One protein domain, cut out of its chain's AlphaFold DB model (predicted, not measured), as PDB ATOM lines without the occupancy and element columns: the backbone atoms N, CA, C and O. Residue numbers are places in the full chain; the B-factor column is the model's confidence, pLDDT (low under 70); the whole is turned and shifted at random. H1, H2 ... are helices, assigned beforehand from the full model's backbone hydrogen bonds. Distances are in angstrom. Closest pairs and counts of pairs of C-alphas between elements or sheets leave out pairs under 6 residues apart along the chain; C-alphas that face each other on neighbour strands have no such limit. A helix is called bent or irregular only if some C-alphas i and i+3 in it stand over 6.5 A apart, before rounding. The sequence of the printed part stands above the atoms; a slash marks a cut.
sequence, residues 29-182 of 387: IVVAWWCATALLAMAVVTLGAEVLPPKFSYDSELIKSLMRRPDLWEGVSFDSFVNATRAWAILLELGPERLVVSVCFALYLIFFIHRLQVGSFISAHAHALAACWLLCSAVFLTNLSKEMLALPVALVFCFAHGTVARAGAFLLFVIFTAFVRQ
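Overview. This is residues 29 to 182 of the 387 residues of the protein "L-lactate permease" of Polaromonas sp. CG9_12 (UniProt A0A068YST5). Three long helices, H1, H4 and H5, lie side by side as an up-and-down bundle; near one end of it H2 and H3 stand about perpendicular to each other, and a second arm, the hairpin of H6 and H7, points off to one side. The long link between H2 and H3 lies at the far end from the bundle. The 154 printed residues hold seven named helices, H1 to H7 in chain order, and no named strand: all helix. The whole is compact, with a radius of gyration of the C-alphas of 17.3 A, but flat, spanning 55 by 45 by 24 A.

Arrangement. Start with H1, residues 29 to 51, H4, residues 97 to 116, and H5, residues 124 to 140: a bundle, up and down, each running against the one before it. H1 touches H5, closest at the C-alphas of Ala 41 and Leu 135, 5.3 A apart, at a shallow tilt of 17 degrees, the same way. With residues 38 to 46 alone, H1 touches H4, the hub, at Thr 46 and Ser 102, whose C-alphas are 6.7 A apart. H4 and H5, a hairpin, only just touch, with 3 pairs of C-alphas within 8 A. Look next at H2, residues 54 to 67, whose residues 62 to 67 alone touch H3, residues 80 to 94: the C-alphas of Ile 63 and Thr 85 are 5.2 A apart, the lines about perpendicular at 81 degrees. H3 and H4 touch only at the corner, and only just, with 3 pairs. H6, residues 146 to 159, and H7, residues 163 to 179, form a hairpin, their closest C-alphas, Phe 157 and Ala 169, 4.9 A apart; H7 is apart from H4 and H5. Every O i to N i+4 pair is within hydrogen-bond range in H4 and H7; in H1 17 of 19 are, in H2 7 of 10, in H3 9 of 11, in H5 12 of 13 and in H6 8 of 10.

Along the chain. Find C-alpha 29 at (399.657, 433.642, 393.232), where H1 begins; it is 29.8 A long, with a kink of 42 degrees near residue 45, and irregular: C-alphas 46 and 49 are 7.2 A apart. H2 is irregular too, C-alphas 56 and 59 being 7.7 A apart. H2 measures 19.0 A, H3 22.4 A, H4 28.5 A, H5 25.0 A, H6 20.2 A and H7 24.4 A, ending at C-alpha 179, (419.267, 401.566, 369.277).

Size, cuts and confidence. The C-alphas farthest apart, Asp 71 and Phe 121, are 55.3 A apart. The printed part has no cut, and the one long link is residues 68 to 79. Mean pLDDT of the printed part is 90.7; residues 118 to 121 are under 70.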
ATOM      1  N   ILE A  29     399.579 434.865 392.416       86.50
ATOM      2  CA  ILE A  29     399.657 433.642 393.232       86.50
ATOM      3  C   ILE A  29     400.078 432.441 392.378       86.50
ATOM      4  O   ILE A  29     400.937 431.665 392.796       86.50
ATOM      5  N   VAL A  30     399.510 432.291 391.178       86.38
ATOM      6  CA  VAL A  30     399.852 431.188 390.266       86.38
ATOM      7  C   VAL A  30     401.308 431.286 389.806       86.38
ATOM      8  O   VAL A  30     402.016 430.281 389.797       86.38
ATOM      9  N   VAL A  31     401.788 432.484 389.467       88.19
ATOM     10  CA  VAL A  31     403.194 432.695 389.091       88.19
ATOM     11  C   VAL A  31     404.123 432.379 390.263       88.19
ATOM     12  O   VAL A  31     405.064 431.607 390.096       88.19
ATOM     13  N   ALA A  32     403.833 432.899 391.460       90.44
ATOM     14  CA  ALA A  32     404.626 432.626 392.658       90.44
ATOM     15  C   ALA A  32     404.681 431.121 392.983       90.44
ATOM     16  O   ALA A  32     405.753 430.595 393.286       90.44
ATOM     17  N   TRP A  33     403.554 430.414 392.845       91.25
ATOM     18  CA  TRP A  33     403.472 428.959 392.993       91.25
ATOM     19  C   TRP A  33     404.399 428.222 392.021       91.25
ATOM     20  O   TRP A  33     405.143 427.324 392.427       91.25
ATOM     21  N   TRP A  34     404.397 428.599 390.739       92.12
ATOM     22  CA  TRP A  34     405.261 427.967 389.740       92.12
ATOM     23  C   TRP A  34     406.732 428.319 389.916       92.12
ATOM     24  O   TRP A  34     407.569 427.442 389.726       92.12
ATOM     25  N   CYS A  35     407.059 429.541 390.340       92.62
ATOM     26  CA  CYS A  35     408.425 429.895 390.721       92.62
ATOM     27  C   CYS A  35     408.914 429.020 391.882       92.62
ATOM     28  O   CYS A  35     409.998 428.449 391.797       92.62
ATOM     29  N   ALA A  36     408.103 428.851 392.930       95.12
ATOM     30  CA  ALA A  36     408.446 427.990 394.061       95.12
ATOM     31  C   ALA A  36     408.604 426.519 393.638       95.12
ATOM     32  O   ALA A  36     409.589 425.874 393.995       95.12
ATOM     33  N   THR A  37     407.679 426.004 392.824       95.06
ATOM     34  CA  THR A  37     407.727 424.626 392.309       95.06
ATOM     35  C   THR A  37     408.964 424.398 391.438       95.06
ATOM     36  O   THR A  37     409.647 423.392 391.596       95.06
ATOM     37  N   ALA A  38     409.282 425.338 390.544       95.31
ATOM     38  CA  ALA A  38     410.460 425.293 389.684       95.31
ATOM     39  C   ALA A  38     411.764 425.286 390.492       95.31
ATOM     40  O   ALA A  38     412.647 424.474 390.219       95.31
ATOM     41  N   LEU A  39     411.872 426.158 391.499       96.00
ATOM     42  CA  LEU A  39     413.033 426.212 392.386       96.00
ATOM     43  C   LEU A  39     413.196 424.912 393.174       96.00
ATOM     44  O   LEU A  39     414.300 424.381 393.245       96.00
ATOM     45  N   LEU A  40     412.100 424.370 393.713       96.94
ATOM     46  CA  LEU A  40     412.122 423.099 394.432       96.94
ATOM     47  C   LEU A  40     412.521 421.940 393.513       96.94
ATOM     48  O   LEU A  40     413.406 421.167 393.860       96.94
ATOM     49  N   ALA A  41     411.914 421.837 392.330       96.94
ATOM     50  CA  ALA A  41     412.249 420.812 391.348       96.94
ATOM     51  C   ALA A  41     413.723 420.901 390.929       96.94
ATOM     52  O   ALA A  41     414.406 419.883 390.827       96.94
ATOM     53  N   MET A  42     414.239 422.120 390.750       95.62
ATOM     54  CA  MET A  42     415.643 422.313 390.420       95.62
ATOM     55  C   MET A  42     416.571 421.936 391.578       95.62
ATOM     56  O   MET A  42     417.585 421.284 391.352       95.62
ATOM     57  N   ALA A  43     416.211 422.274 392.816       95.31
ATOM     58  CA  ALA A  43     416.952 421.839 393.997       95.31
ATOM     59  C   ALA A  43     416.974 420.305 394.126       95.31
ATOM     60  O   ALA A  43     418.012 419.730 394.444       95.31
ATOM     61  N   VAL A  44     415.857 419.630 393.826       95.81
ATOM     62  CA  VAL A  44     415.795 418.161 393.802       95.81
ATOM     63  C   VAL A  44     416.737 417.592 392.747       95.81
ATOM     64  O   VAL A  44     417.453 416.650 393.043       95.81
ATOM     65  N   VAL A  45     416.799 418.157 391.543       95.06
ATOM     66  CA  VAL A  45     417.702 417.650 390.494       95.06
ATOM     67  C   VAL A  45     419.175 417.880 390.827       95.06
ATOM     68  O   VAL A  45     419.994 417.003 390.569       95.06
ATOM     69  N   THR A  46     419.531 419.016 391.432       91.88
ATOM     70  CA  THR A  46     420.933 419.329 391.751       91.88
ATOM     71  C   THR A  46     421.458 418.606 392.988       91.88
ATOM     72  O   THR A  46     422.635 418.245 393.017       91.88
ATOM     73  N   LEU A  47     420.613 418.405 394.004       92.75
ATOM     74  CA  LEU A  47     420.996 417.816 395.294       92.75
ATOM     75  C   LEU A  47     420.522 416.367 395.457       92.75
ATOM     76  O   LEU A  47     421.040 415.627 396.289       92.75
ATOM     77  N   GLY A  48     419.537 415.934 394.673       90.06
ATOM     78  CA  GLY A  48     418.861 414.653 394.858       90.06
ATOM     79  C   GLY A  48     419.774 413.450 394.673       90.06
ATOM     80  O   GLY A  48     419.575 412.455 395.357       90.06
ATOM     81  N   ALA A  49     420.818 413.548 393.847       87.50
ATOM     82  CA  ALA A  49     421.808 412.481 393.704       87.50
ATOM     83  C   ALA A  49     422.536 412.139 395.025       87.50
ATOM     84  O   ALA A  49     423.020 411.022 395.175       87.50
ATOM     85  N   GLU A  50     422.604 413.081 395.974       89.69
ATOM     86  CA  GLU A  50     423.256 412.905 397.281       89.69
ATOM     87  C   GLU A  50     422.271 412.508 398.393       89.69
ATOM     88  O   GLU A  50     422.671 411.923 399.397       89.69
ATOM     89  N   VAL A  51     420.986 412.844 398.230       91.94
ATOM     90  CA  VAL A  51     419.964 412.725 399.285       91.94
ATOM     91  C   VAL A  51     419.012 411.554 399.044       91.94
ATOM     92  O   VAL A  51     418.494 410.964 399.993       91.94
ATOM     93  N   LEU A  52     418.737 411.223 397.782       92.19
ATOM     94  CA  LEU A  52     417.798 410.164 397.435       92.19
ATOM     95  C   LEU A  52     418.414 408.777 397.652       92.19
ATOM     96  O   LEU A  52     419.629 408.602 397.544       92.19
ATOM     97  N   PRO A  53     417.576 407.751 397.895       90.88
ATOM     98  CA  PRO A  53     418.041 406.374 397.957       90.88
ATOM     99  C   PRO A  53     418.821 405.962 396.689       90.88
ATOM    100  O   PRO A  53     418.378 406.291 395.582       90.88
ATOM    101  N   PRO A  54     419.903 405.167 396.809       90.44
ATOM    102  CA  PRO A  54     420.771 404.800 395.682       90.44
ATOM    103  C   PRO A  54     420.057 404.186 394.471       90.44
ATOM    104  O   PRO A  54     420.513 404.345 393.342       90.44
ATOM    105  N   LYS A  55     418.910 403.528 394.681       88.12
ATOM    106  CA  LYS A  55     418.103 402.919 393.615       88.12
ATOM    107  C   LYS A  55     417.646 403.886 392.520       88.12
ATOM    108  O   LYS A  55     417.419 403.469 391.387       88.12
ATOM    109  N   PHE A  56     417.525 405.179 392.829       89.94
ATOM    110  CA  PHE A  56     417.202 406.201 391.827       89.94
ATOM    111  C   PHE A  56     418.375 406.490 390.877       89.94
ATOM    112  O   PHE A  56     418.162 407.065 389.813       89.94
ATOM    113  N   SER A  57     419.583 406.038 391.222       92.25
ATOM    114  CA  SER A  57     420.814 406.245 390.456       92.25
ATOM    115  C   SER A  57     421.319 404.980 389.752       92.25
ATOM    116  O   SER A  57     422.322 405.062 389.053       92.25
ATOM    117  N   TYR A  58     420.656 403.821 389.880       90.69
ATOM    118  CA  TYR A  58     421.146 402.550 389.316       90.69
ATOM    119  C   TYR A  58     421.397 402.601 387.802       90.69
ATOM    120  O   TYR A  58     422.475 402.213 387.353       90.69
ATOM    121  N   ASP A  59     420.469 403.156 387.017       90.12
ATOM    122  CA  ASP A  59     420.671 403.364 385.575       90.12
ATOM    123  C   ASP A  59     421.889 404.250 385.293       90.12
ATOM    124  O   ASP A  59     422.646 403.998 384.355       90.12
ATOM    125  N   SER A  60     422.077 405.292 386.106       94.31
ATOM    126  CA  SER A  60     423.181 406.232 385.947       94.31
ATOM    127  C   SER A  60     424.518 405.577 386.258       94.31
ATOM    128  O   SER A  60     425.468 405.754 385.502       94.31
ATOM    129  N   GLU A  61     424.588 404.777 387.321       93.81
ATOM    130  CA  GLU A  61     425.798 404.040 387.673       93.81
ATOM    131  C   GLU A  61     426.148 402.994 386.613       93.81
ATOM    132  O   GLU A  61     427.322 402.866 386.275       93.81
ATOM    133  N   LEU A  62     425.157 402.333 386.004       92.62
ATOM    134  CA  LEU A  62     425.392 401.432 384.873       92.62
ATOM    135  C   LEU A  62     425.926 402.181 383.639       92.62
ATOM    136  O   LEU A  62     426.885 401.742 383.001       92.62
ATOM    137  N   ILE A  63     425.350 403.341 383.313       94.44
ATOM    138  CA  ILE A  63     425.861 404.201 382.234       94.44
ATOM    139  C   ILE A  63     427.310 404.607 382.535       94.44
ATOM    140  O   ILE A  63     428.197 404.409 381.707       94.44
ATOM    141  N   LYS A  64     427.590 405.097 383.747       93.62
ATOM    142  CA  LYS A  64     428.933 405.513 384.177       93.62
ATOM    143  C   LYS A  64     429.924 404.355 384.181       93.62
ATOM    144  O   LYS A  64     431.075 404.555 383.797       93.62
ATOM    145  N   SER A  65     429.518 403.158 384.601       93.62
ATOM    146  CA  SER A  65     430.398 401.989 384.601       93.62
ATOM    147  C   SER A  65     430.786 401.591 383.182       93.62
ATOM    148  O   SER A  65     431.954 401.301 382.939       93.62
ATOM    149  N   LEU A  66     429.843 401.656 382.234       93.25
ATOM    150  CA  LEU A  66     430.120 401.434 380.813       93.25
ATOM    151  C   LEU A  66     431.021 402.535 380.235       93.25
ATOM    152  O   LEU A  66     431.957 402.235 379.500       93.25
ATOM    153  N   MET A  67     430.822 403.802 380.615       91.81
ATOM    154  CA  MET A  67     431.700 404.902 380.184       91.81
ATOM    155  C   MET A  67     433.153 404.700 380.636       91.81
ATOM    156  O   MET A  67     434.076 405.012 379.890       91.81
ATOM    157  N   ARG A  68     433.372 404.146 381.838       91.75
ATOM    158  CA  ARG A  68     434.714 403.838 382.371       91.75
ATOM    159  C   ARG A  68     435.348 402.589 381.753       91.75
ATOM    160  O   ARG A  68     436.536 402.358 381.965       91.75
ATOM    161  N   ARG A  69     434.575 401.781 381.027       89.38
ATOM    162  CA  ARG A  69     435.002 400.509 380.429       89.38
ATOM    163  C   ARG A  69     434.655 400.446 378.934       89.38
ATOM    164  O   ARG A  69     433.759 399.686 378.561       89.38
ATOM    165  N   PRO A  70     435.338 401.235 378.074       82.12
ATOM    166  CA  PRO A  70     435.161 401.197 376.616       82.12
ATOM    167  C   PRO A  70     435.230 399.792 376.013       82.12
ATOM    168  O   PRO A  70     434.449 399.451 375.129       82.12
ATOM    169  N   ASP A  71     436.081 398.942 376.584       85.69
ATOM    170  CA  ASP A  71     436.269 397.545 376.203       85.69
ATOM    171  C   ASP A  71     434.991 396.696 376.282       85.69
ATOM    172  O   ASP A  71     434.843 395.735 375.533       85.69
ATOM    173  N   LEU A  72     434.045 397.051 377.160       80.62
ATOM    174  CA  LEU A  72     432.787 396.318 377.328       80.62
ATOM    175  C   LEU A  72     431.727 396.687 376.285       80.62
ATOM    176  O   LEU A  72     430.668 396.060 376.244       80.62
ATOM    177  N   TRP A  73     431.969 397.713 375.467       81.62
ATOM    178  CA  TRP A  73     430.982 398.189 374.502       81.62
ATOM    179  C   TRP A  73     431.526 398.518 373.111       81.62
ATOM    180  O   TRP A  73     430.746 398.810 372.194       81.62
ATOM    181  N   GLU A  74     432.835 398.417 372.900       74.19
ATOM    182  CA  GLU A  74     433.420 398.332 371.565       74.19
ATOM    183  C   GLU A  74     432.874 397.098 370.822       74.19
ATOM    184  O   GLU A  74     432.852 395.984 371.336       74.19
ATOM    185  N   GLY A  75     432.342 397.304 369.612       73.19
ATOM    186  CA  GLY A  75     431.727 396.240 368.803       73.19
ATOM    187  C   GLY A  75     430.285 395.856 369.178       73.19
ATOM    188  O   GLY A  75     429.635 395.141 368.416       73.19
ATOM    189  N   VAL A  76     429.736 396.367 370.287       81.12
ATOM    190  CA  VAL A  76     428.337 396.126 370.682       81.12
ATOM    191  C   VAL A  76     427.427 397.189 370.061       81.12
ATOM    192  O   VAL A  76     427.518 398.374 370.387       81.12
ATOM    193  N   SER A  77     426.544 396.788 369.145       73.94
ATOM    194  CA  SER A  77     425.720 397.737 368.368       73.94
ATOM    195  C   SER A  77     424.263 397.835 368.825       73.94
ATOM    196  O   SER A  77     423.674 398.905 368.718       73.94
ATOM    197  N   PHE A  78     423.677 396.760 369.359       77.75
ATOM    198  CA  PHE A  78     422.235 396.683 369.657       77.75
ATOM    199  C   PHE A  78     421.897 396.627 371.153       77.75
ATOM    200  O   PHE A  78     420.763 396.321 371.511       77.75
ATOM    201  N   ASP A  79     422.853 396.954 372.024       89.69
ATOM    202  CA  ASP A  79     422.580 397.082 373.454       89.69
ATOM    203  C   ASP A  79     422.076 398.493 373.804       89.69
ATOM    204  O   ASP A  79     422.682 399.518 373.474       89.69
ATOM    205  N   SER A  80     420.933 398.536 374.488       90.69
ATOM    206  CA  SER A  80     420.236 399.770 374.852       90.69
ATOM    207  C   SER A  80     421.031 400.641 375.835       90.69
ATOM    208  O   SER A  80     420.990 401.870 375.734       90.69
ATOM    209  N   PHE A  81     421.740 400.043 376.800       92.00
ATOM    210  CA  PHE A  81     422.570 400.791 377.748       92.00
ATOM    211  C   PHE A  81     423.857 401.284 377.093       92.00
ATOM    212  O   PHE A  81     424.208 402.441 377.291       92.00
ATOM    213  N   VAL A  82     424.494 400.487 376.237       94.00
ATOM    214  CA  VAL A  82     425.660 400.914 375.447       94.00
ATOM    215  C   VAL A  82     425.344 402.139 374.592       94.00
ATOM    216  O   VAL A  82     426.081 403.124 374.611       94.00
ATOM    217  N   ASN A  83     424.235 402.122 373.856       93.50
ATOM    218  CA  ASN A  83     423.887 403.248 372.990       93.50
ATOM    219  C   ASN A  83     423.456 404.489 373.787       93.50
ATOM    220  O   ASN A  83     423.762 405.611 373.380       93.50
ATOM    221  N   ALA A  84     422.815 404.311 374.946       94.38
ATOM    222  CA  ALA A  84     422.563 405.414 375.873       94.38
ATOM    223  C   ALA A  84     423.874 406.009 376.418       94.38
ATOM    224  O   ALA A  84     424.018 407.229 376.457       94.38
ATOM    225  N   THR A  85     424.841 405.163 376.773       94.75
ATOM    226  CA  THR A  85     426.188 405.556 377.207       94.75
ATOM    227  C   THR A  85     426.905 406.364 376.131       94.75
ATOM    228  O   THR A  85     427.435 407.428 376.436       94.75
ATOM    229  N   ARG A  86     426.862 405.937 374.864       92.88
ATOM    230  CA  ARG A  86     427.427 406.699 373.733       92.88
ATOM    231  C   ARG A  86     426.794 408.082 373.593       92.88
ATOM    232  O   ARG A  86     427.505 409.070 373.445       92.88
ATOM    233  N   ALA A  87     425.465 408.161 373.667       94.06
ATOM    234  CA  ALA A  87     424.758 409.437 373.600       94.06
ATOM    235  C   ALA A  87     425.154 410.366 374.762       94.06
ATOM    236  O   ALA A  87     425.407 411.550 374.548       94.06
ATOM    237  N   TRP A  88     425.260 409.826 375.979       95.62
ATOM    238  CA  TRP A  88     425.697 410.590 377.145       95.62
ATOM    239  C   TRP A  88     427.164 411.007 377.080       95.62
ATOM    240  O   TRP A  88     427.467 412.126 377.473       95.62
ATOM    241  N   ALA A  89     428.053 410.170 376.543       94.00
ATOM    242  CA  ALA A  89     429.458 410.520 376.346       94.00
ATOM    243  C   ALA A  89     429.609 411.794 375.508       94.00
ATOM    244  O   ALA A  89     430.318 412.702 375.926       94.00
ATOM    245  N   ILE A  90     428.859 411.900 374.406       94.00
ATOM    246  CA  ILE A  90     428.843 413.093 373.548       94.00
ATOM    247  C   ILE A  90     428.280 414.304 374.305       94.00
ATOM    248  O   ILE A  90     428.845 415.392 374.260       94.00
ATOM    249  N   LEU A  91     427.161 414.143 375.021       95.06
ATOM    250  CA  LEU A  91     426.544 415.254 375.756       95.06
ATOM    251  C   LEU A  91     427.425 415.773 376.900       95.06
ATOM    252  O   LEU A  91     427.394 416.965 377.201       95.06
ATOM    253  N   LEU A  92     428.210 414.899 377.527       96.00
ATOM    254  CA  LEU A  92     429.132 415.258 378.601       96.00
ATOM    255  C   LEU A  92     430.385 416.000 378.107       96.00
ATOM    256  O   LEU A  92     431.084 416.596 378.921       96.00
ATOM    257  N   GLU A  93     430.633 416.081 376.796       95.00
ATOM    258  CA  GLU A  93     431.642 417.001 376.241       95.00
ATOM    259  C   GLU A  93     431.250 418.478 376.428       95.00
ATOM    260  O   GLU A  93     432.107 419.360 376.405       95.00
ATOM    261  N   LEU A  94     429.961 418.765 376.660       94.50
ATOM    262  CA  LEU A  94     429.456 420.122 376.887       94.50
ATOM    263  C   LEU A  94     429.767 420.659 378.293       94.50
ATOM    264  O   LEU A  94     429.616 421.859 378.533       94.50
ATOM    265  N   GLY A  95     430.165 419.802 379.238       95.88
ATOM    266  CA  GLY A  95     430.495 420.214 380.599       95.88
ATOM    267  C   GLY A  95     430.342 419.108 381.646       95.88
ATOM    268  O   GLY A  95     430.007 417.969 381.323       95.88
ATOM    269  N   PRO A  96     430.561 419.429 382.936       95.00
ATOM    270  CA  PRO A  96     430.442 418.451 384.010       95.00
ATOM    271  C   PRO A  96     429.015 417.896 384.105       95.00
ATOM    272  O   PRO A  96     428.043 418.616 383.880       95.00
ATOM    273  N   GLU A  97     428.891 416.635 384.525       93.69
ATOM    274  CA  GLU A  97     427.621 415.896 384.590       93.69
ATOM    275  C   GLU A  97     426.481 416.700 385.217       93.69
ATOM    276  O   GLU A  97     425.421 416.851 384.611       93.69
ATOM    277  N   ARG A  98     426.715 417.286 386.398       93.69
ATOM    278  CA  ARG A  98     425.696 418.071 387.108       93.69
ATOM    279  C   ARG A  98     425.184 419.249 386.288       93.69
ATOM    280  O   ARG A  98     423.993 419.547 386.337       93.69
ATOM    281  N   LEU A  99     426.064 419.918 385.540       93.69
ATOM    282  CA  LEU A  99     425.678 421.033 384.679       93.69
ATOM    283  C   LEU A  99     424.816 420.533 383.520       93.69
ATOM    284  O   LEU A  99     423.738 421.075 383.299       93.69
ATOM    285  N   VAL A 100     425.256 419.483 382.823       95.25
ATOM    286  CA  VAL A 100     424.529 418.920 381.674       95.25
ATOM    287  C   VAL A 100     423.143 418.427 382.095       95.25
ATOM    288  O   VAL A 100     422.148 418.801 381.478       95.25
ATOM    289  N   VAL A 101     423.054 417.670 383.194       94.94
ATOM    290  CA  VAL A 101     421.779 417.183 383.742       94.94
ATOM    291  C   VAL A 101     420.861 418.350 384.120       94.94
ATOM    292  O   VAL A 101     419.691 418.361 383.732       94.94
ATOM    293  N   SER A 102     421.393 419.370 384.801       94.50
ATOM    294  CA  SER A 102     420.612 420.549 385.200       94.50
ATOM    295  C   SER A 102     420.106 421.343 383.998       94.50
ATOM    296  O   SER A 102     418.960 421.786 384.000       94.50
ATOM    297  N   VAL A 103     420.917 421.493 382.946       94.56
ATOM    298  CA  VAL A 103     420.512 422.159 381.699       94.56
ATOM    299  C   VAL A 103     419.416 421.361 380.993       94.56
ATOM    300  O   VAL A 103     418.399 421.937 380.609       94.56
ATOM    301  N   CYS A 104     419.563 420.039 380.868       94.75
ATOM    302  CA  CYS A 104     418.522 419.182 380.300       94.75
ATOM    303  C   CYS A 104     417.201 419.302 381.075       94.75
ATOM    304  O   CYS A 104     416.137 419.446 380.465       94.75
ATOM    305  N   PHE A 105     417.257 419.303 382.409       95.31
ATOM    306  CA  PHE A 105     416.065 419.489 383.231       95.31
ATOM    307  C   PHE A 105     415.483 420.904 383.120       95.31
ATOM    308  O   PHE A 105     414.268 421.063 383.061       95.31
ATOM    309  N   ALA A 106     416.316 421.942 383.027       95.06
ATOM    310  CA  ALA A 106     415.850 423.309 382.812       95.06
ATOM    311  C   ALA A 106     415.095 423.444 381.478       95.06
ATOM    312  O   ALA A 106     414.039 424.073 381.428       95.06
ATOM    313  N   LEU A 107     415.574 422.800 380.409       93.88
ATOM    314  CA  LEU A 107     414.861 422.746 379.127       93.88
ATOM    315  C   LEU A 107     413.517 422.016 379.252       93.88
ATOM    316  O   LEU A 107     412.507 422.490 378.723       93.88
ATOM    317  N   TYR A 108     413.480 420.903 379.990       92.69
ATOM    318  CA  TYR A 108     412.236 420.201 380.316       92.69
ATOM    319  C   TYR A 108     411.251 421.093 381.080       92.69
ATOM    320  O   TYR A 108     410.083 421.188 380.703       92.69
ATOM    321  N   LEU A 109     411.727 421.794 382.107       92.31
ATOM    322  CA  LEU A 109     410.945 422.714 382.924       92.31
ATOM    323  C   LEU A 109     410.368 423.866 382.092       92.31
ATOM    324  O   LEU A 109     409.180 424.167 382.204       92.31
ATOM    325  N   ILE A 110     411.183 424.484 381.227       90.56
ATOM    326  CA  ILE A 110     410.738 425.546 380.312       90.56
ATOM    327  C   ILE A 110     409.627 425.021 379.403       90.56
ATOM    328  O   ILE A 110     408.586 425.667 379.269       90.56
ATOM    329  N   PHE A 111     409.812 423.839 378.807       89.06
ATOM    330  CA  PHE A 111     408.783 423.204 377.987       89.06
ATOM    331  C   PHE A 111     407.491 422.969 378.784       89.06
ATOM    332  O   PHE A 111     406.403 423.315 378.318       89.06
ATOM    333  N   PHE A 112     407.608 422.415 379.990       88.06
ATOM    334  CA  PHE A 112     406.481 422.078 380.855       88.06
ATOM    335  C   PHE A 112     405.664 423.324 381.232       88.06
ATOM    336  O   PHE A 112     404.456 423.372 380.995       88.06
ATOM    337  N   ILE A 113     406.334 424.378 381.712       85.81
ATOM    338  CA  ILE A 113     405.728 425.676 382.055       85.81
ATOM    339  C   ILE A 113     405.080 426.323 380.827       85.81
ATOM    340  O   ILE A 113     403.945 426.801 380.902       85.81
ATOM    341  N   HIS A 114     405.761 426.309 379.678       84.12
ATOM    342  CA  HIS A 114     405.221 426.866 378.441       84.12
ATOM    343  C   HIS A 114     403.916 426.169 378.024       84.12
ATOM    344  O   HIS A 114     402.966 426.825 377.591       84.12
ATOM    345  N   ARG A 115     403.831 424.843 378.192       83.06
ATOM    346  CA  ARG A 115     402.633 424.055 377.864       83.06
ATOM    347  C   ARG A 115     401.496 424.180 378.865       83.06
ATOM    348  O   ARG A 115     400.342 424.037 378.465       83.06
ATOM    349  N   LEU A 116     401.801 424.483 380.120       76.19
ATOM    350  CA  LEU A 116     400.801 424.800 381.135       76.19
ATOM    351  C   LEU A 116     400.085 426.126 380.876       76.19
ATOM    352  O   LEU A 116     399.010 426.323 381.426       76.19
ATOM    353  N   GLN A 117     400.645 427.022 380.050       70.00
ATOM    354  CA  GLN A 117     400.110 428.374 379.850       70.00
ATOM    355  C   GLN A 117     399.869 429.076 381.199       70.00
ATOM    356  O   GLN A 117     398.752 429.500 381.496       70.00
ATOM    357  N   VAL A 118     400.909 429.132 382.042       59.75
ATOM    358  CA  VAL A 118     400.869 429.743 383.383       59.75
ATOM    359  C   VAL A 118     400.217 431.132 383.321       59.75
ATOM    360  O   VAL A 118     400.640 431.978 382.536       59.75
ATOM    361  N   GLY A 119     399.163 431.341 384.119       52.44
ATOM    362  CA  GLY A 119     398.322 432.549 384.092       52.44
ATOM    363  C   GLY A 119     397.008 432.406 383.307       52.44
ATOM    364  O   GLY A 119     396.152 433.280 383.386       52.44
ATOM    365  N   SER A 120     396.792 431.300 382.588       60.50
ATOM    366  CA  SER A 120     395.475 430.955 382.030       60.50
ATOM    367  C   SER A 120     394.524 430.415 383.114       60.50
ATOM    368  O   SER A 120     394.971 429.892 384.135       60.50
ATOM    369  N   PHE A 121     393.202 430.519 382.901       53.56
ATOM    370  CA  PHE A 121     392.143 430.044 383.817       53.56
ATOM    371  C   PHE A 121     392.057 428.500 383.929       53.56
ATOM    372  O   PHE A 121     390.982 427.907 383.821       53.56
ATOM    373  N   ILE A 122     393.186 427.820 384.120       70.00
ATOM    374  CA  ILE A 122     393.239 426.412 384.518       70.00
ATOM    375  C   ILE A 122     392.903 426.318 386.015       70.00
ATOM    376  O   ILE A 122     393.296 427.170 386.814       70.00
ATOM    377  N   SER A 123     392.151 425.289 386.414       78.62
ATOM    378  CA  SER A 123     391.738 425.107 387.811       78.62
ATOM    379  C   SER A 123     392.939 424.907 388.747       78.62
ATOM    380  O   SER A 123     393.973 424.361 388.359       78.62
ATOM    381  N   ALA A 124     392.804 425.313 390.014       83.25
ATOM    382  CA  ALA A 124     393.859 425.146 391.020       83.25
ATOM    383  C   ALA A 124     394.295 423.675 391.180       83.25
ATOM    384  O   ALA A 124     395.482 423.390 391.318       83.25
ATOM    385  N   HIS A 125     393.356 422.728 391.082       84.06
ATOM    386  CA  HIS A 125     393.653 421.295 391.177       84.06
ATOM    387  C   HIS A 125     394.519 420.783 390.020       84.06
ATOM    388  O   HIS A 125     395.388 419.946 390.239       84.06
ATOM    389  N   ALA A 126     394.330 421.303 388.803       83.19
ATOM    390  CA  ALA A 126     395.160 420.929 387.660       83.19
ATOM    391  C   ALA A 126     396.585 421.493 387.784       83.19
ATOM    392  O   ALA A 126     397.544 420.802 387.451       83.19
ATOM    393  N   HIS A 127     396.741 422.701 388.336       86.88
ATOM    394  CA  HIS A 127     398.060 423.245 388.667       86.88
ATOM    395  C   HIS A 127     398.768 422.438 389.760       86.88
ATOM    396  O   HIS A 127     399.955 422.154 389.627       86.88
ATOM    397  N   ALA A 128     398.048 422.032 390.810       89.25
ATOM    398  CA  ALA A 128     398.598 421.189 391.868       89.25
ATOM    399  C   ALA A 128     399.046 419.822 391.325       89.25
ATOM    400  O   ALA A 128     400.173 419.405 391.574       89.25
ATOM    401  N   LEU A 129     398.207 419.167 390.516       90.19
ATOM    402  CA  LEU A 129     398.544 417.893 389.879       90.19
ATOM    403  C   LEU A 129     399.764 418.018 388.955       90.19
ATOM    404  O   LEU A 129     400.672 417.195 389.020       90.19
ATOM    405  N   ALA A 130     399.830 419.075 388.142       90.25
ATOM    406  CA  ALA A 130     400.975 419.315 387.269       90.25
ATOM    407  C   ALA A 130     402.263 419.621 388.051       90.25
ATOM    408  O   ALA A 130     403.343 419.204 387.636       90.25
ATOM    409  N   ALA A 131     402.166 420.314 389.190       92.50
ATOM    410  CA  ALA A 131     403.301 420.501 390.090       92.50
ATOM    411  C   ALA A 131     403.770 419.158 390.672       92.50
ATOM    412  O   ALA A 131     404.971 418.898 390.691       92.50
ATOM    413  N   CYS A 132     402.846 418.272 391.061       93.31
ATOM    414  CA  CYS A 132     403.186 416.911 391.477       93.31
ATOM    415  C   CYS A 132     403.886 416.128 390.358       93.31
ATOM    416  O   CYS A 132     404.922 415.527 390.622       93.31
ATOM    417  N   TRP A 133     403.389 416.181 389.113       94.12
ATOM    418  CA  TRP A 133     404.063 415.556 387.965       94.12
ATOM    419  C   TRP A 133     405.503 416.042 387.824       94.12
ATOM    420  O   TRP A 133     406.419 415.230 387.761       94.12
ATOM    421  N   LEU A 134     405.709 417.361 387.835       94.62
ATOM    422  CA  LEU A 134     407.032 417.962 387.687       94.62
ATOM    423  C   LEU A 134     407.988 417.560 388.820       94.62
ATOM    424  O   LEU A 134     409.146 417.243 388.557       94.62
ATOM    425  N   LEU A 135     407.514 417.561 390.070       94.94
ATOM    426  CA  LEU A 135     408.324 417.179 391.227       94.94
ATOM    427  C   LEU A 135     408.674 415.687 391.210       94.94
ATOM    428  O   LEU A 135     409.816 415.331 391.488       94.94
ATOM    429  N   CYS A 136     407.741 414.812 390.824       94.12
ATOM    430  CA  CYS A 136     408.034 413.393 390.630       94.12
ATOM    431  C   CYS A 136     409.059 413.184 389.505       94.12
ATOM    432  O   CYS A 136     410.008 412.426 389.685       94.12
ATOM    433  N   SER A 137     408.935 413.896 388.381       94.94
ATOM    434  CA  SER A 137     409.937 413.858 387.308       94.94
ATOM    435  C   SER A 137     411.312 414.313 387.781       94.94
ATOM    436  O   SER A 137     412.306 413.686 387.432       94.94
ATOM    437  N   ALA A 138     411.389 415.356 388.612       95.62
ATOM    438  CA  ALA A 138     412.652 415.841 389.167       95.62
ATOM    439  C   ALA A 138     413.416 414.746 389.930       95.62
ATOM    440  O   ALA A 138     414.626 414.633 389.768       95.62
ATOM    441  N   VAL A 139     412.714 413.892 390.687       94.56
ATOM    442  CA  VAL A 139     413.308 412.756 391.421       94.56
ATOM    443  C   VAL A 139     413.978 411.750 390.474       94.56
ATOM    444  O   VAL A 139     415.058 411.242 390.776       94.56
ATOM    445  N   PHE A 140     413.375 411.481 389.313       93.50
ATOM    446  CA  PHE A 140     413.906 410.531 388.326       93.50
ATOM    447  C   PHE A 140     414.920 411.136 387.346       93.50
ATOM    448  O   PHE A 140     415.609 410.394 386.648       93.50
ATOM    449  N   LEU A 141     415.018 412.465 387.286       94.31
ATOM    450  CA  LEU A 141     415.909 413.199 386.383       94.31
ATOM    451  C   LEU A 141     417.088 413.861 387.113       94.31
ATOM    452  O   LEU A 141     417.666 414.824 386.618       94.31
ATOM    453  N   THR A 142     417.450 413.336 388.284       93.62
ATOM    454  CA  THR A 142     418.610 413.785 389.075       93.62
ATOM    455  C   THR A 142     419.955 413.388 388.464       93.62
ATOM    456  O   THR A 142     420.973 413.997 388.777       93.62
ATOM    457  N   ASN A 143     419.976 412.367 387.604       93.81
ATOM    458  CA  ASN A 143     421.191 411.760 387.063       93.81
ATOM    459  C   ASN A 143     421.014 411.345 385.590       93.81
ATOM    460  O   ASN A 143     419.915 411.418 385.031       93.81
ATOM    461  N   LEU A 144     422.099 410.861 384.969       95.25
ATOM    462  CA  LEU A 144     422.079 410.299 383.612       95.25
ATOM    463  C   LEU A 144     421.024 409.190 383.505       95.25
ATOM    464  O   LEU A 144     421.106 408.180 384.201       95.25
ATOM    465  N   SER A 145     420.050 409.362 382.615       94.06
ATOM    466  CA  SER A 145     418.977 408.390 382.409       94.06
ATOM    467  C   SER A 145     418.606 408.272 380.938       94.06
ATOM    468  O   SER A 145     418.785 409.197 380.140       94.06
ATOM    469  N   LYS A 146     418.035 407.128 380.560       93.75
ATOM    470  CA  LYS A 146     417.446 406.969 379.226       93.75
ATOM    471  C   LYS A 146     416.181 407.813 379.061       93.75
ATOM    472  O   LYS A 146     415.779 408.062 377.927       93.75
ATOM    473  N   GLU A 147     415.516 408.216 380.148       94.12
ATOM    474  CA  GLU A 147     414.288 409.023 380.082       94.12
ATOM    475  C   GLU A 147     414.575 410.432 379.564       94.12
ATOM    476  O   GLU A 147     413.865 410.928 378.691       94.12
ATOM    477  N   MET A 148     415.678 411.035 380.022       93.88
ATOM    478  CA  MET A 148     416.146 412.336 379.532       93.88
ATOM    479  C   MET A 148     416.475 412.335 378.039       93.88
ATOM    480  O   MET A 148     416.268 413.349 377.379       93.88
ATOM    481  N   LEU A 149     416.941 411.208 377.492       95.00
ATOM    482  CA  LEU A 149     417.160 411.051 376.050       95.00
ATOM    483  C   LEU A 149     415.850 410.780 375.293       95.00
ATOM    484  O   LEU A 149     415.655 411.258 374.177       95.00
ATOM    485  N   ALA A 150     414.943 410.016 375.902       94.94
ATOM    486  CA  ALA A 150     413.689 409.585 375.295       94.94
ATOM    487  C   ALA A 150     412.664 410.715 375.157       94.94
ATOM    488  O   ALA A 150     411.952 410.795 374.152       94.94
ATOM    489  N   LEU A 151     412.597 411.605 376.145       93.25
ATOM    490  CA  LEU A 151     411.636 412.697 376.165       93.25
ATOM    491  C   LEU A 151     411.773 413.635 374.943       93.25
ATOM    492  O   LEU A 151     410.770 413.817 374.251       93.25
ATOM    493  N   PRO A 152     412.952 414.197 374.600       94.06
ATOM    494  CA  PRO A 152     413.107 415.028 373.404       94.06
ATOM    495  C   PRO A 152     412.661 414.329 372.118       94.06
ATOM    496  O   PRO A 152     412.027 414.957 371.274       94.06
ATOM    497  N   VAL A 153     412.923 413.027 371.983       95.69
ATOM    498  CA  VAL A 153     412.493 412.237 370.819       95.69
ATOM    499  C   VAL A 153     410.969 412.141 370.757       95.69
ATOM    500  O   VAL A 153     410.383 412.396 369.703       95.69
ATOM    501  N   ALA A 154     410.308 411.848 371.881       94.81
ATOM    502  CA  ALA A 154     408.848 411.817 371.959       94.81
ATOM    503  C   ALA A 154     408.221 413.193 371.664       94.81
ATOM    504  O   ALA A 154     407.213 413.282 370.956       94.81
ATOM    505  N   LEU A 155     408.843 414.277 372.145       93.56
ATOM    506  CA  LEU A 155     408.422 415.644 371.847       93.56
ATOM    507  C   LEU A 155     408.576 415.959 370.354       93.56
ATOM    508  O   LEU A 155     407.605 416.339 369.707       93.56
ATOM    509  N   VAL A 156     409.753 415.755 369.764       95.06
ATOM    510  CA  VAL A 156     409.974 416.006 368.330       95.06
ATOM    511  C   VAL A 156     408.981 415.208 367.479       95.06
ATOM    512  O   VAL A 156     408.367 415.768 366.570       95.06
ATOM    513  N   PHE A 157     408.732 413.944 367.826       95.69
ATOM    514  CA  PHE A 157     407.737 413.102 367.163       95.69
ATOM    515  C   PHE A 157     406.311 413.675 367.238       95.69
ATOM    516  O   PHE A 157     405.625 413.788 366.217       95.69
ATOM    517  N   CYS A 158     405.860 414.102 368.421       93.25
ATOM    518  CA  CYS A 158     404.502 414.619 368.608       93.25
ATOM    519  C   CYS A 158     404.310 416.045 368.063       93.25
ATOM    520  O   CYS A 158     403.224 416.386 367.581       93.25
ATOM    521  N   PHE A 159     405.345 416.886 368.103       93.25
ATOM    522  CA  PHE A 159     405.267 418.312 367.773       93.25
ATOM    523  C   PHE A 159     405.783 418.665 366.374       93.25
ATOM    524  O   PHE A 159     405.670 419.818 365.975       93.25
ATOM    525  N   ALA A 160     406.292 417.716 365.587       92.69
ATOM    526  CA  ALA A 160     406.709 418.004 364.217       92.69
ATOM    527  C   ALA A 160     405.557 418.558 363.349       92.69
ATOM    528  O   ALA A 160     404.447 418.007 363.297       92.69
ATOM    529  N   HIS A 161     405.843 419.645 362.625       91.38
ATOM    530  CA  HIS A 161     404.913 420.324 361.719       91.38
ATOM    531  C   HIS A 161     405.443 420.326 360.280       91.38
ATOM    532  O   HIS A 161     406.619 420.564 360.036       91.38
ATOM    533  N   GLY A 162     404.560 420.082 359.309       91.94
ATOM    534  CA  GLY A 162     404.940 419.948 357.899       91.94
ATOM    535  C   GLY A 162     405.450 418.548 357.542       91.94
ATOM    536  O   GLY A 162     405.647 417.689 358.398       91.94
ATOM    537  N   THR A 163     405.590 418.261 356.250       93.25
ATOM    538  CA  THR A 163     405.934 416.906 355.778       93.25
ATOM    539  C   THR A 163     407.395 416.552 356.047       93.25
ATOM    540  O   THR A 163     407.657 415.474 356.568       93.25
ATOM    541  N   VAL A 164     408.326 417.476 355.789       96.00
ATOM    542  CA  VAL A 164     409.769 417.250 355.994       96.00
ATOM    543  C   VAL A 164     410.098 417.041 357.472       96.00
ATOM    544  O   VAL A 164     410.715 416.039 357.821       96.00
ATOM    545  N   ALA A 165     409.623 417.922 358.362       95.50
ATOM    546  CA  ALA A 165     409.882 417.768 359.793       95.50
ATOM    547  C   ALA A 165     409.253 416.487 360.357       95.50
ATOM    548  O   ALA A 165     409.857 415.841 361.206       95.50
ATOM    549  N   ARG A 166     408.071 416.075 359.869       93.94
ATOM    550  CA  ARG A 166     407.457 414.797 360.270       93.94
ATOM    551  C   ARG A 166     408.260 413.592 359.794       93.94
ATOM    552  O   ARG A 166     408.401 412.648 360.560       93.94
ATOM    553  N   ALA A 167     408.791 413.622 358.573       96.00
ATOM    554  CA  ALA A 167     409.662 412.561 358.074       96.00
ATOM    555  C   ALA A 167     410.958 412.472 358.897       96.00
ATOM    556  O   ALA A 167     411.338 411.383 359.315       96.00
ATOM    557  N   GLY A 168     411.580 413.616 359.207       97.44
ATOM    558  CA  GLY A 168     412.757 413.675 360.079       97.44
ATOM    559  C   GLY A 168     412.467 413.188 361.500       97.44
ATOM    560  O   GLY A 168     413.223 412.392 362.044       97.44
ATOM    561  N   ALA A 169     411.340 413.597 362.083       96.38
ATOM    562  CA  ALA A 169     410.917 413.157 363.410       96.38
ATOM    563  C   ALA A 169     410.594 411.657 363.459       96.38
ATOM    564  O   ALA A 169     410.929 410.986 364.431       96.38
ATOM    565  N   PHE A 170     409.982 411.122 362.401       95.75
ATOM    566  CA  PHE A 170     409.754 409.688 362.248       95.75
ATOM    567  C   PHE A 170     411.075 408.918 362.150       95.75
ATOM    568  O   PHE A 170     411.265 407.949 362.878       95.75
ATOM    569  N   LEU A 171     412.011 409.377 361.315       96.88
ATOM    570  CA  LEU A 171     413.329 408.758 361.188       96.88
ATOM    571  C   LEU A 171     414.088 408.777 362.523       96.88
ATOM    572  O   LEU A 171     414.612 407.748 362.940       96.88
ATOM    573  N   LEU A 172     414.088 409.917 363.220       96.56
ATOM    574  CA  LEU A 172     414.681 410.044 364.551       96.56
ATOM    575  C   LEU A 172     414.049 409.055 365.538       96.56
ATOM    576  O   LEU A 172     414.771 408.379 366.267       96.56
ATOM    577  N   PHE A 173     412.718 408.941 365.542       96.12
ATOM    578  CA  PHE A 173     412.001 408.006 366.404       96.12
ATOM    579  C   PHE A 173     412.385 406.549 366.116       96.12
ATOM    580  O   PHE A 173     412.631 405.787 367.049       96.12
ATOM    581  N   VAL A 174     412.471 406.162 364.839       95.31
ATOM    582  CA  VAL A 174     412.857 404.805 364.417       95.31
ATOM    583  C   VAL A 174     414.293 404.487 364.823       95.31
ATOM    584  O   VAL A 174     414.526 403.438 365.419       95.31
ATOM    585  N   ILE A 175     415.242 405.394 364.569       94.69
ATOM    586  CA  ILE A 175     416.645 405.226 364.980       94.69
ATOM    587  C   ILE A 175     416.720 405.083 366.503       94.69
ATOM    588  O   ILE A 175     417.288 404.124 367.019       94.69
ATOM    589  N   PHE A 176     416.091 405.996 367.240       94.88
ATOM    590  CA  PHE A 176     416.109 405.958 368.699       94.88
ATOM    591  C   PHE A 176     415.499 404.668 369.259       94.88
ATOM    592  O   PHE A 176     416.042 404.059 370.180       94.88
ATOM    593  N   THR A 177     414.397 404.213 368.669       93.94
ATOM    594  CA  THR A 177     413.752 402.948 369.022       93.94
ATOM    595  C   THR A 177     414.681 401.765 368.765       93.94
ATOM    596  O   THR A 177     414.884 400.950 369.655       93.94
ATOM    597  N   ALA A 178     415.305 401.686 367.590       92.81
ATOM    598  CA  ALA A 178     416.170 400.566 367.226       92.81
ATOM    599  C   ALA A 178     417.405 400.432 368.136       92.81
ATOM    600  O   ALA A 178     417.811 399.316 368.459       92.81
ATOM    601  N   PHE A 179     417.985 401.559 368.566       92.69
ATOM    602  CA  PHE A 179     419.267 401.566 369.277       92.69
ATOM    603  C   PHE A 179     419.157 401.796 370.788       92.69
ATOM    604  O   PHE A 179     419.962 401.248 371.535       92.69
ATOM    605  N   VAL A 180     418.189 402.585 371.264       92.25
ATOM    606  CA  VAL A 180     418.103 403.006 372.677       92.25
ATOM    607  C   VAL A 180     416.865 402.447 373.375       92.25
ATOM    608  O   VAL A 180     416.945 402.096 374.550       92.25
ATOM    609  N   ARG A 181     415.718 402.326 372.695       92.56
ATOM    610  CA  ARG A 181     414.449 401.865 373.295       92.56
ATOM    611  C   ARG A 181     413.730 400.850 372.412       92.56
ATOM    612  O   ARG A 181     412.691 401.159 371.840       92.56
ATOM    613  N   GLN A 182     414.234 399.624 372.335       91.69
ATOM    614  CA  GLN A 182     413.700 398.603 371.416       91.69
ATOM    615  C   GLN A 182     412.196 398.344 371.595       91.69
ATOM    616  O   GLN A 182     411.458 398.276 370.613       91.69
TER     617      GLN A 182